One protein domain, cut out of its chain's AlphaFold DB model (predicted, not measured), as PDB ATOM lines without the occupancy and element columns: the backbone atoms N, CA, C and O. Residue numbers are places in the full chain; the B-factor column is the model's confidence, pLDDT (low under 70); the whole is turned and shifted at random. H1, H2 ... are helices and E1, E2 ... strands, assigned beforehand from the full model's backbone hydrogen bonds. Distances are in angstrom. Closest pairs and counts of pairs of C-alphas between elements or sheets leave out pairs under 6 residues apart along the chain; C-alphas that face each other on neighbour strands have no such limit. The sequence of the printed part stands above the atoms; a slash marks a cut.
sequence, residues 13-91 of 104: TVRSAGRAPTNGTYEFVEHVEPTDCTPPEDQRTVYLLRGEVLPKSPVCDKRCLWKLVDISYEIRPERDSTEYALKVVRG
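What this domain is: This is residues 13 to 91 of the 104 residues of an uncharacterized protein of Dehalococcoidia bacterium (UniProt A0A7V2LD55). A small, strongly twisted sheet of four strands makes one wall of the body, with the link stretch of residues 53 to 57 folded over one of its faces; at one end of the rod-like whole a tail sticks out far from the sheet, residues 80 to 91, of which 81 to 90 belong to helix H1. The printed part has 79 residues, with four named strands and then one named helix along the chain; the sheet's order is E1 E4 E2 E3, all antiparallel. The class is mixed, helices and strands, though only 33 residues are in named elements. The whole is loose, with a radius of gyration of the C-alphas of 14.7 A, and spans 51 by 21 by 20 A.

How they stand to each other: The inner strands E4, residues 64 to 71, and E2, residues 24 to 31, are antiparallel at 155 degrees; C-alphas 64 and 31 face each other at 4.2 A, and N 67 and O 27 are within hydrogen-bond range at 2.7 A. E2 forms a hairpin with edge strand E3, residues 45 to 48, where C-alphas 25 and 47 face each other at 4.3 A and N 26 and O 46 are 2.8 A apart. Edge strand E1, residues 13 to 15, is antiparallel to E4, with C-alphas 13 and 67 facing each other at 4.3 A and N 14 and O 66 2.8 A apart. H1, residues 81 to 90, is not on the sheet; every O i to N i+4 pair in it is within hydrogen-bond range.

Where its parts are: E2 is 20.3 A long, E4 19.7 A, H1 13.8 A, E3 9.7 A and E1 6.9 A. E1 begins at C-alpha 13 (-22.264, -19.024, 31.761), and H1 ends at C-alpha 90 (-16.500, -58.844, 39.142).

The domain as a whole: The C-alphas farthest apart, of Pro 34 and Gly 91, are 51.8 A apart. The printed part has no cut. The links E2 to E3 and E3 to E4 are long. Residues 73 to 91 have pLDDT under 70.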
ATOM      1  N   THR A  13     -23.352 -19.022  32.741       88.69
ATOM      2  CA  THR A  13     -22.264 -19.024  31.761       88.69
ATOM      3  C   THR A  13     -20.920 -19.246  32.445       88.69
ATOM      4  O   THR A  13     -20.587 -18.629  33.457       88.69
ATOM      5  N   VAL A  14     -20.122 -20.151  31.890       87.00
ATOM      6  CA  VAL A  14     -18.818 -20.555  32.411       87.00
ATOM      7  C   VAL A  14     -17.797 -20.460  31.287       87.00
ATOM      8  O   VAL A  14     -18.067 -20.792  30.134       87.00
ATOM      9  N   ARG A  15     -16.596 -19.984  31.615       87.06
ATOM     10  CA  ARG A  15     -15.491 -19.904  30.655       87.06
ATOM     11  C   ARG A  15     -14.868 -21.282  30.440       87.06
ATOM     12  O   ARG A  15     -14.694 -22.046  31.389       87.06
ATOM     13  N   SER A  16     -14.451 -21.555  29.209       85.75
ATOM     14  CA  SER A  16     -13.554 -22.663  28.863       85.75
ATOM     15  C   SER A  16     -12.315 -22.660  29.767       85.75
ATOM     16  O   SER A  16     -11.827 -21.579  30.115       85.75
ATOM     17  N   ALA A  17     -11.791 -23.838  30.106       82.06
ATOM     18  CA  ALA A  17     -10.774 -24.066  31.145       82.06
ATOM     19  C   ALA A  17     -11.239 -23.819  32.598       82.06
ATOM     20  O   ALA A  17     -10.495 -24.102  33.537       82.06
ATOM     21  N   GLY A  18     -12.470 -23.338  32.803       84.06
ATOM     22  CA  GLY A  18     -13.156 -23.419  34.090       84.06
ATOM     23  C   GLY A  18     -13.576 -24.854  34.408       84.06
ATOM     24  O   GLY A  18     -13.582 -25.721  33.534       84.06
ATOM     25  N   ARG A  19     -13.933 -25.107  35.669       85.25
ATOM     26  CA  ARG A  19     -14.553 -26.374  36.077       85.25
ATOM     27  C   ARG A  19     -16.068 -26.261  35.972       85.25
ATOM     28  O   ARG A  19     -16.628 -25.245  36.382       85.25
ATOM     29  N   ALA A  20     -16.710 -27.307  35.468       85.12
ATOM     30  CA  ALA A  20     -18.156 -27.417  35.391       85.12
ATOM     31  C   ALA A  20     -18.735 -27.376  36.815       85.12
ATOM     32  O   ALA A  20     -18.368 -28.210  37.653       85.12
ATOM     33  N   PRO A  21     -19.593 -26.396  37.138       82.50
ATOM     34  CA  PRO A  21     -20.113 -26.231  38.491       82.50
ATOM     35  C   PRO A  21     -21.110 -27.335  38.874       82.50
ATOM     36  O   PRO A  21     -21.192 -27.703  40.048       82.50
ATOM     37  N   THR A  22     -21.818 -27.900  37.891       84.38
ATOM     38  CA  THR A  22     -22.779 -28.995  38.071       84.38
ATOM     39  C   THR A  22     -22.750 -29.978  36.897       84.38
ATOM     40  O   THR A  22     -22.148 -29.695  35.859       84.38
ATOM     41  N   ASN A  23     -23.385 -31.133  37.074       87.00
ATOM     42  CA  ASN A  23     -23.614 -32.100  36.007       87.00
ATOM     43  C   ASN A  23     -24.683 -31.556  35.058       87.00
ATOM     44  O   ASN A  23     -25.745 -31.120  35.509       87.00
ATOM     45  N   GLY A  24     -24.434 -31.593  33.755       89.25
ATOM     46  CA  GLY A  24     -25.416 -31.084  32.816       89.25
ATOM     47  C   GLY A  24     -24.914 -30.910  31.401       89.25
ATOM     48  O   GLY A  24     -23.752 -31.174  31.080       89.25
ATOM     49  N   THR A  25     -25.822 -30.439  30.557       89.25
ATOM     50  CA  THR A  25     -25.506 -30.059  29.185       89.25
ATOM     51  C   THR A  25     -25.184 -28.575  29.142       89.25
ATOM     52  O   THR A  25     -25.944 -27.732  29.622       89.25
ATOM     53  N   TYR A  26     -24.039 -28.268  28.550       89.31
ATOM     54  CA  TYR A  26     -23.553 -26.924  28.329       89.31
ATOM     55  C   TYR A  26     -23.588 -26.616  26.835       89.31
ATOM     56  O   TYR A  26     -23.125 -27.411  26.023       89.31
ATOM     57  N   GLU A  27     -24.120 -25.457  26.476       90.69
ATOM     58  CA  GLU A  27     -24.209 -24.961  25.110       90.69
ATOM     59  C   GLU A  27     -23.189 -23.845  24.876       90.69
ATOM     60  O   GLU A  27     -23.003 -22.956  25.706       90.69
ATOM     61  N   PHE A  28     -22.508 -23.889  23.743       89.56
ATOM     62  CA  PHE A  28     -21.593 -22.863  23.287       89.56
ATOM     63  C   PHE A  28     -22.367 -21.570  23.017       89.56
ATOM     64  O   PHE A  28     -23.297 -21.550  22.214       89.56
ATOM     65  N   VAL A  29     -21.947 -20.481  23.660       88.00
ATOM     66  CA  VAL A  29     -22.531 -19.149  23.461       88.00
ATOM     67  C   VAL A  29     -21.700 -18.363  22.459       88.00
ATOM     68  O   VAL A  29     -22.175 -17.995  21.390       88.00
ATOM     69  N   GLU A  30     -20.440 -18.107  22.807       87.50
ATOM     70  CA  GLU A  30     -19.555 -17.251  22.025       87.50
ATOM     71  C   GLU A  30     -18.082 -17.507  22.359       87.50
ATOM     72  O   GLU A  30     -17.735 -18.093  23.392       87.50
ATOM     73  N   HIS A  31     -17.193 -17.050  21.480       85.88
ATOM     74  CA  HIS A  31     -15.766 -17.006  21.773       85.88
ATOM     75  C   HIS A  31     -15.460 -15.830  22.700       85.88
ATOM     76  O   HIS A  31     -15.976 -14.735  22.516       85.88
ATOM     77  N   VAL A  32     -14.568 -16.043  23.671       84.81
ATOM     78  CA  VAL A  32     -14.075 -14.957  24.538       84.81
ATOM     79  C   VAL A  32     -13.256 -13.950  23.727       84.81
ATOM     80  O   VAL A  32     -13.202 -12.771  24.064       84.81
ATOM     81  N   GLU A  33     -12.608 -14.421  22.663       82.62
ATOM     82  CA  GLU A  33     -11.834 -13.600  21.740       82.62
ATOM     83  C   GLU A  33     -12.564 -13.495  20.396       82.62
ATOM     84  O   GLU A  33     -13.025 -14.522  19.882       82.62
ATOM     85  N   PRO A  34     -12.632 -12.297  19.785       76.81
ATOM     86  CA  PRO A  34     -13.307 -12.109  18.507       76.81
ATOM     87  C   PRO A  34     -12.674 -13.023  17.456       76.81
ATOM     88  O   PRO A  34     -11.471 -12.970  17.192       76.81
ATOM     89  N   THR A  35     -13.480 -13.932  16.918       77.19
ATOM     90  CA  THR A  35     -13.050 -14.925  15.935       77.19
ATOM     91  C   THR A  35     -14.191 -15.187  14.965       77.19
ATOM     92  O   THR A  35     -15.314 -15.403  15.402       77.19
ATOM     93  N   ASP A  36     -13.886 -15.276  13.673       77.31
ATOM     94  CA  ASP A  36     -14.824 -15.644  12.596       77.31
ATOM     95  C   ASP A  36     -15.224 -17.132  12.591       77.31
ATOM     96  O   ASP A  36     -15.898 -17.624  11.688       77.31
ATOM     97  N   CYS A  37     -14.774 -17.884  13.591       76.25
ATOM     98  CA  CYS A  37     -15.048 -19.299  13.722       76.25
ATOM     99  C   CYS A  37     -16.359 -19.482  14.473       76.25
ATOM    100  O   CYS A  37     -16.490 -19.036  15.612       76.25
ATOM    101  N   THR A  38     -17.277 -20.235  13.880       73.94
ATOM    102  CA  THR A  38     -18.520 -20.644  14.532       73.94
ATOM    103  C   THR A  38     -18.583 -22.168  14.512       73.94
ATOM    104  O   THR A  38     -18.586 -22.743  13.423       73.94
ATOM    105  N   PRO A  39     -18.601 -22.849  15.673       77.12
ATOM    106  CA  PRO A  39     -18.717 -24.301  15.693       77.12
ATOM    107  C   PRO A  39     -20.038 -24.756  15.039       77.12
ATOM    108  O   PRO A  39     -21.048 -24.046  15.147       77.12
ATOM    109  N   PRO A  40     -20.050 -25.910  14.347       78.19
ATOM    110  CA  PRO A  40     -21.274 -26.504  13.806       78.19
ATOM    111  C   PRO A  40     -22.222 -26.908  14.944       78.19
ATOM    112  O   PRO A  40     -21.765 -27.170  16.056       78.19
ATOM    113  N   GLU A  41     -23.531 -26.939  14.684       76.06
ATOM    114  CA  GLU A  41     -24.575 -27.146  15.707       76.06
ATOM    115  C   GLU A  41     -24.368 -28.430  16.525       76.06
ATOM    116  O   GLU A  41     -24.461 -28.392  17.751       76.06
ATOM    117  N   ASP A  42     -23.940 -29.518  15.884       75.69
ATOM    118  CA  ASP A  42     -23.632 -30.796  16.540       75.69
ATOM    119  C   ASP A  42     -22.472 -30.722  17.550       75.69
ATOM    120  O   ASP A  42     -22.333 -31.590  18.407       75.69
ATOM    121  N   GLN A  43     -21.630 -29.688  17.471       77.69
ATOM    122  CA  GLN A  43     -20.486 -29.465  18.365       77.69
ATOM    123  C   GLN A  43     -20.698 -28.280  19.317       77.69
ATOM    124  O   GLN A  43     -19.795 -27.918  20.075       77.69
ATOM    125  N   ARG A  44     -21.883 -27.656  19.285       83.88
ATOM    126  CA  ARG A  44     -22.243 -26.562  20.194       83.88
ATOM    127  C   ARG A  44     -22.720 -27.052  21.544       83.88
ATOM    128  O   ARG A  44     -22.801 -26.241  22.450       83.88
ATOM    129  N   THR A  45     -23.022 -28.332  21.714       87.81
ATOM    130  CA  THR A  45     -23.458 -28.865  23.006       87.81
ATOM    131  C   THR A  45     -22.450 -29.868  23.541       87.81
ATOM    132  O   THR A  45     -21.877 -30.665  22.803       87.81
ATOM    133  N   VAL A  46     -22.200 -29.815  24.846       87.75
ATOM    134  CA  VAL A  46     -21.319 -30.752  25.538       87.75
ATOM    135  C   VAL A  46     -21.931 -31.144  26.872       87.75
ATOM    136  O   VAL A  46     -22.344 -30.299  27.663       87.75
ATOM    137  N   TYR A  47     -21.987 -32.445  27.133       87.62
ATOM    138  CA  TYR A  47     -22.384 -32.960  28.435       87.62
ATOM    139  C   TYR A  47     -21.155 -33.076  29.336       87.62
ATOM    140  O   TYR A  47     -20.225 -33.826  29.023       87.62
ATOM    141  N   LEU A  48     -21.158 -32.363  30.460       86.00
ATOM    142  CA  LEU A  48     -20.059 -32.356  31.424       86.00
ATOM    143  C   LEU A  48     -20.554 -32.718  32.816       86.00
ATOM    144  O   LEU A  48     -21.621 -32.290  33.257       86.00
ATOM    145  N   LEU A  49     -19.728 -33.479  33.521       84.81
ATOM    146  CA  LEU A  49     -19.896 -33.783  34.928       84.81
ATOM    147  C   LEU A  49     -19.269 -32.677  35.779       84.81
ATOM    148  O   LEU A  49     -18.320 -31.993  35.392       84.81
ATOM    149  N   ARG A  50     -19.790 -32.518  36.987       84.00
ATOM    150  CA  ARG A  50     -19.318 -31.580  37.992       84.00
ATOM    151  C   ARG A  50     -17.829 -31.793  38.238       84.00
ATOM    152  O   ARG A  50     -17.386 -32.883  38.586       84.00
ATOM    153  N   GLY A  51     -17.071 -30.710  38.131       83.69
ATOM    154  CA  GLY A  51     -15.623 -30.712  38.306       83.69
ATOM    155  C   GLY A  51     -14.829 -31.001  37.033       83.69
ATOM    156  O   GLY A  51     -13.622 -30.753  37.046       83.69
ATOM    157  N   GLU A  52     -15.463 -31.444  35.942       83.94
ATOM    158  CA  GLU A  52     -14.790 -31.577  34.649       83.94
ATOM    159  C   GLU A  52     -14.406 -30.219  34.072       83.94
ATOM    160  O   GLU A  52     -15.040 -29.197  34.335       83.94
ATOM    161  N   VAL A  53     -13.333 -30.202  33.289       86.75
ATOM    162  CA  VAL A  53     -12.844 -28.977  32.663       86.75
ATOM    163  C   VAL A  53     -13.669 -28.701  31.414       86.75
ATOM    164  O   VAL A  53     -13.767 -29.558  30.538       86.75
ATOM    165  N   LEU A  54     -14.235 -27.496  31.316       87.62
ATOM    166  CA  LEU A  54     -14.948 -27.093  30.110       87.62
ATOM    167  C   LEU A  54     -13.970 -27.028  28.932       87.62
ATOM    168  O   LEU A  54     -12.954 -26.320  29.037       87.62
ATOM    169  N   PRO A  55     -14.267 -27.720  27.817       85.25
ATOM    170  CA  PRO A  55     -13.375 -27.756  26.677       85.25
ATOM    171  C   PRO A  55     -13.290 -26.382  26.012       85.25
ATOM    172  O   PRO A  55     -14.096 -25.473  26.238       85.25
ATOM    173  N   LYS A  56     -12.261 -26.215  25.192       88.06
ATOM    174  CA  LYS A  56     -12.184 -25.101  24.251       88.06
ATOM    175  C   LYS A  56     -13.047 -25.400  23.024       88.06
ATOM    176  O   LYS A  56     -13.613 -26.487  22.918       88.06
ATOM    177  N   SER A  57     -13.142 -24.447  22.101       82.88
ATOM    178  CA  SER A  57     -13.838 -24.683  20.833       82.88
ATOM    179  C   SER A  57     -13.183 -25.854  20.096       82.88
ATOM    180  O   SER A  57     -11.976 -25.793  19.854       82.88
ATOM    181  N   PRO A  58     -13.945 -26.884  19.692       77.31
ATOM    182  CA  PRO A  58     -13.397 -28.027  18.963       77.31
ATOM    183  C   PRO A  58     -12.868 -27.652  17.572       77.31
ATOM    184  O   PRO A  58     -12.081 -28.395  16.996       77.31
ATOM    185  N   VAL A  59     -13.269 -26.492  17.036       82.50
ATOM    186  CA  VAL A  59     -12.888 -26.053  15.686       82.50
ATOM    187  C   VAL A  59     -11.626 -25.191  15.688       82.50
ATOM    188  O   VAL A  59     -10.802 -25.309  14.786       82.50
ATOM    189  N   CYS A  60     -11.457 -24.314  16.680       81.38
ATOM    190  CA  CYS A  60     -10.372 -23.324  16.676       81.38
ATOM    191  C   CYS A  60      -9.466 -23.351  17.913       81.38
ATOM    192  O   CYS A  60      -8.552 -22.535  17.997       81.38
ATOM    193  N   ASP A  61      -9.719 -24.239  18.882       82.00
ATOM    194  CA  ASP A  61      -8.994 -24.350  20.161       82.00
ATOM    195  C   ASP A  61      -8.896 -23.029  20.956       82.00
ATOM    196  O   ASP A  61      -8.052 -22.847  21.837       82.00
ATOM    197  N   LYS A  62      -9.780 -22.069  20.668       85.31
ATOM    198  CA  LYS A  62      -9.850 -20.797  21.390       85.31
ATOM    199  C   LYS A  62     -10.747 -20.898  22.610       85.31
ATOM    200  O   LYS A  62     -11.545 -21.825  22.758       85.31
ATOM    201  N   ARG A  63     -10.605 -19.920  23.506       88.00
ATOM    202  CA  ARG A  63     -11.431 -19.831  24.709       88.00
ATOM    203  C   ARG A  63     -12.864 -19.430  24.362       88.00
ATOM    204  O   ARG A  63     -13.087 -18.526  23.559       88.00
ATOM    205  N   CYS A  64     -13.820 -20.076  25.016       89.62
ATOM    206  CA  CYS A  64     -15.251 -19.951  24.749       89.62
ATOM    207  C   CYS A  64     -16.034 -19.737  26.036       89.62
ATOM    208  O   CYS A  64     -15.563 -20.054  27.131       89.62
ATOM    209  N   LEU A  65     -17.254 -19.246  25.884       89.38
ATOM    210  CA  LEU A  65     -18.277 -19.252  26.910       89.38
ATOM    211  C   LEU A  65     -19.253 -20.390  26.645       89.38
ATOM    212  O   LEU A  65     -19.745 -20.569  25.532       89.38
ATOM    213  N   TRP A  66     -19.531 -21.131  27.704       90.62
ATOM    214  CA  TRP A  66     -20.458 -22.246  27.726       90.62
ATOM    215  C   TRP A  66     -21.580 -21.929  28.704       90.62
ATOM    216  O   TRP A  66     -21.318 -21.561  29.845       90.62
ATOM    217  N   LYS A  67     -22.826 -22.068  28.279       91.38
ATOM    218  CA  LYS A  67     -24.020 -21.832  29.081       91.38
ATOM    219  C   LYS A  67     -24.617 -23.155  29.500       91.38
ATOM    220  O   LYS A  67     -24.917 -23.987  28.660       91.38
ATOM    221  N   LEU A  68     -24.832 -23.336  30.792       89.00
ATOM    222  CA  LEU A  68     -25.591 -24.471  31.293       89.00
ATOM    223  C   LEU A  68     -27.040 -24.365  30.799       89.00
ATOM    224  O   LEU A  68     -27.754 -23.445  31.196       89.00
ATOM    225  N   VAL A  69     -27.460 -25.275  29.925       90.12
ATOM    226  CA  VAL A  69     -28.819 -25.299  29.354       90.12
ATOM    227  C   VAL A  69     -29.693 -26.379  29.973       90.12
ATOM    228  O   VAL A  69     -30.909 -26.235  29.986       90.12
ATOM    229  N   ASP A  70     -29.077 -27.416  30.533       88.19
ATOM    230  CA  ASP A  70     -29.767 -28.521  31.190       88.19
ATOM    231  C   ASP A  70     -28.951 -29.012  32.386       88.19
ATOM    232  O   ASP A  70     -27.732 -29.153  32.283       88.19
ATOM    233  N   ILE A  71     -29.620 -29.289  33.506       84.00
ATOM    234  CA  ILE A  71     -29.011 -29.914  34.683       84.00
ATOM    235  C   ILE A  71     -29.482 -31.356  34.718       84.00
ATOM    236  O   ILE A  71     -30.651 -31.634  34.975       84.00
ATOM    237  N   SER A  72     -28.544 -32.270  34.520       78.75
ATOM    238  CA  SER A  72     -28.808 -33.700  34.557       78.75
ATOM    239  C   SER A  72     -28.274 -34.272  35.865       78.75
ATOM    240  O   SER A  72     -27.068 -34.281  36.107       78.75
ATOM    241  N   TYR A  73     -29.173 -34.767  36.713       68.94
ATOM    242  CA  TYR A  73     -28.809 -35.469  37.951       68.94
ATOM    243  C   TYR A  73     -28.435 -36.934  37.700       68.94
ATOM    244  O   TYR A  73     -27.776 -37.557  38.530       68.94
ATOM    245  N   GLU A  74     -28.817 -37.455  36.536       66.44
ATOM    246  CA  GLU A  74     -28.484 -38.789  36.062       66.44
ATOM    247  C   GLU A  74     -27.217 -38.720  35.199       66.44
ATOM    248  O   GLU A  74     -27.110 -37.915  34.265       66.44
ATOM    249  N   ILE A  75     -26.222 -39.543  35.538       62.78
ATOM    250  CA  ILE A  75     -25.020 -39.714  34.719       62.78
ATOM    251  C   ILE A  75     -25.446 -40.516  33.492       62.78
ATOM    252  O   ILE A  75     -26.007 -41.601  33.634       62.78
ATOM    253  N   ARG A  76     -25.205 -39.990  32.282       64.94
ATOM    254  CA  ARG A  76     -25.525 -40.734  31.055       64.94
ATOM    255  C   ARG A  76     -24.831 -42.102  31.094       64.94
ATOM    256  O   ARG A  76     -23.637 -42.131  31.393       64.94
ATOM    257  N   PRO A  77     -25.517 -43.202  30.739       57.97
ATOM    258  CA  PRO A  77     -24.966 -44.557  30.843       57.97
ATOM    259  C   PRO A  77     -23.659 -44.730  30.053       57.97
ATOM    260  O   PRO A  77     -22.766 -45.449  30.475       57.97
ATOM    261  N   GLU A  78     -23.483 -43.983  28.961       60.69
ATOM    262  CA  GLU A  78     -22.253 -43.955  28.150       60.69
ATOM    263  C   GLU A  78     -21.020 -43.423  28.906       60.69
ATOM    264  O   GLU A  78     -19.882 -43.697  28.530       60.69
ATOM    265  N   ARG A  79     -21.240 -42.634  29.965       61.38
ATOM    266  CA  ARG A  79     -20.202 -42.074  30.844       61.38
ATOM    267  C   ARG A  79     -20.227 -42.684  32.245       61.38
ATOM    268  O   ARG A  79     -19.314 -42.418  33.030       61.38
ATOM    269  N   ASP A  80     -21.237 -43.496  32.556       57.56
ATOM    270  CA  ASP A  80     -21.329 -44.235  33.806       57.56
ATOM    271  C   ASP A  80     -20.277 -45.349  33.801       57.56
ATOM    272  O   ASP A  80     -20.470 -46.473  33.343       57.56
ATOM    273  N   SER A  81     -19.090 -45.013  34.301       55.59
ATOM    274  CA  SER A  81     -17.989 -45.969  34.440       55.59
ATOM    275  C   SER A  81     -18.263 -47.005  35.535       55.59
ATOM    276  O   SER A  81     -17.423 -47.873  35.769       55.59
ATOM    277  N   THR A  82     -19.411 -46.931  36.218       54.66
ATOM    278  CA  THR A  82     -19.798 -47.845  37.291       54.66
ATOM    279  C   THR A  82     -20.070 -49.236  36.733       54.66
ATOM    280  O   THR A  82     -19.583 -50.203  37.311       54.66
ATOM    281  N   GLU A  83     -20.721 -49.368  35.573       49.56
ATOM    282  CA  GLU A  83     -20.881 -50.674  34.913       49.56
ATOM    283  C   GLU A  83     -19.535 -51.288  34.505       49.56
ATOM    284  O   GLU A  83     -19.297 -52.472  34.748       49.56
ATOM    285  N   TYR A  84     -18.612 -50.492  33.952       48.97
ATOM    286  CA  TYR A  84     -17.279 -50.979  33.579       48.97
ATOM    287  C   TYR A  84     -16.444 -51.355  34.811       48.97
ATOM    288  O   TYR A  84     -15.833 -52.421  34.839       48.97
ATOM    289  N   ALA A  85     -16.464 -50.536  35.866       51.22
ATOM    290  CA  ALA A  85     -15.793 -50.831  37.128       51.22
ATOM    291  C   ALA A  85     -16.382 -52.076  37.804       51.22
ATOM    292  O   ALA A  85     -15.627 -52.921  38.276       51.22
ATOM    293  N   LEU A  86     -17.706 -52.253  37.792       51.62
ATOM    294  CA  LEU A  86     -18.362 -53.461  38.294       51.62
ATOM    295  C   LEU A  86     -17.980 -54.691  37.471       51.62
ATOM    296  O   LEU A  86     -17.762 -55.746  38.055       51.62
ATOM    297  N   LYS A  87     -17.851 -54.576  36.146       50.72
ATOM    298  CA  LYS A  87     -17.452 -55.686  35.265       50.72
ATOM    299  C   LYS A  87     -15.980 -56.072  35.448       50.72
ATOM    300  O   LYS A  87     -15.669 -57.257  35.522       50.72
ATOM    301  N   VAL A  88     -15.090 -55.086  35.590       50.88
ATOM    302  CA  VAL A  88     -13.654 -55.291  35.859       50.88
ATOM    303  C   VAL A  88     -13.421 -55.850  37.266       50.88
ATOM    304  O   VAL A  88     -12.608 -56.753  37.426       50.88
ATOM    305  N   VAL A  89     -14.151 -55.367  38.279       53.56
ATOM    306  CA  VAL A  89     -14.061 -55.882  39.659       53.56
ATOM    307  C   VAL A  89     -14.714 -57.262  39.791       53.56
ATOM    308  O   VAL A  89     -14.197 -58.096  40.531       53.56
ATOM    309  N   ARG A  90     -15.820 -57.538  39.081       47.62
ATOM    310  CA  ARG A  90     -16.500 -58.844  39.142       47.62
ATOM    311  C   ARG A  90     -15.808 -59.942  38.356       47.62
ATOM    312  O   ARG A  90     -16.071 -61.085  38.697       47.62
ATOM    313  N   GLY A  91     -14.985 -59.642  37.345       47.97
ATOM    314  CA  GLY A  91     -14.224 -60.646  36.588       47.97
ATOM    315  C   GLY A  91     -15.008 -61.944  36.355       47.97
ATOM    316  O   GLY A  91     -14.670 -62.964  36.941       47.97
TER     317      GLY A  91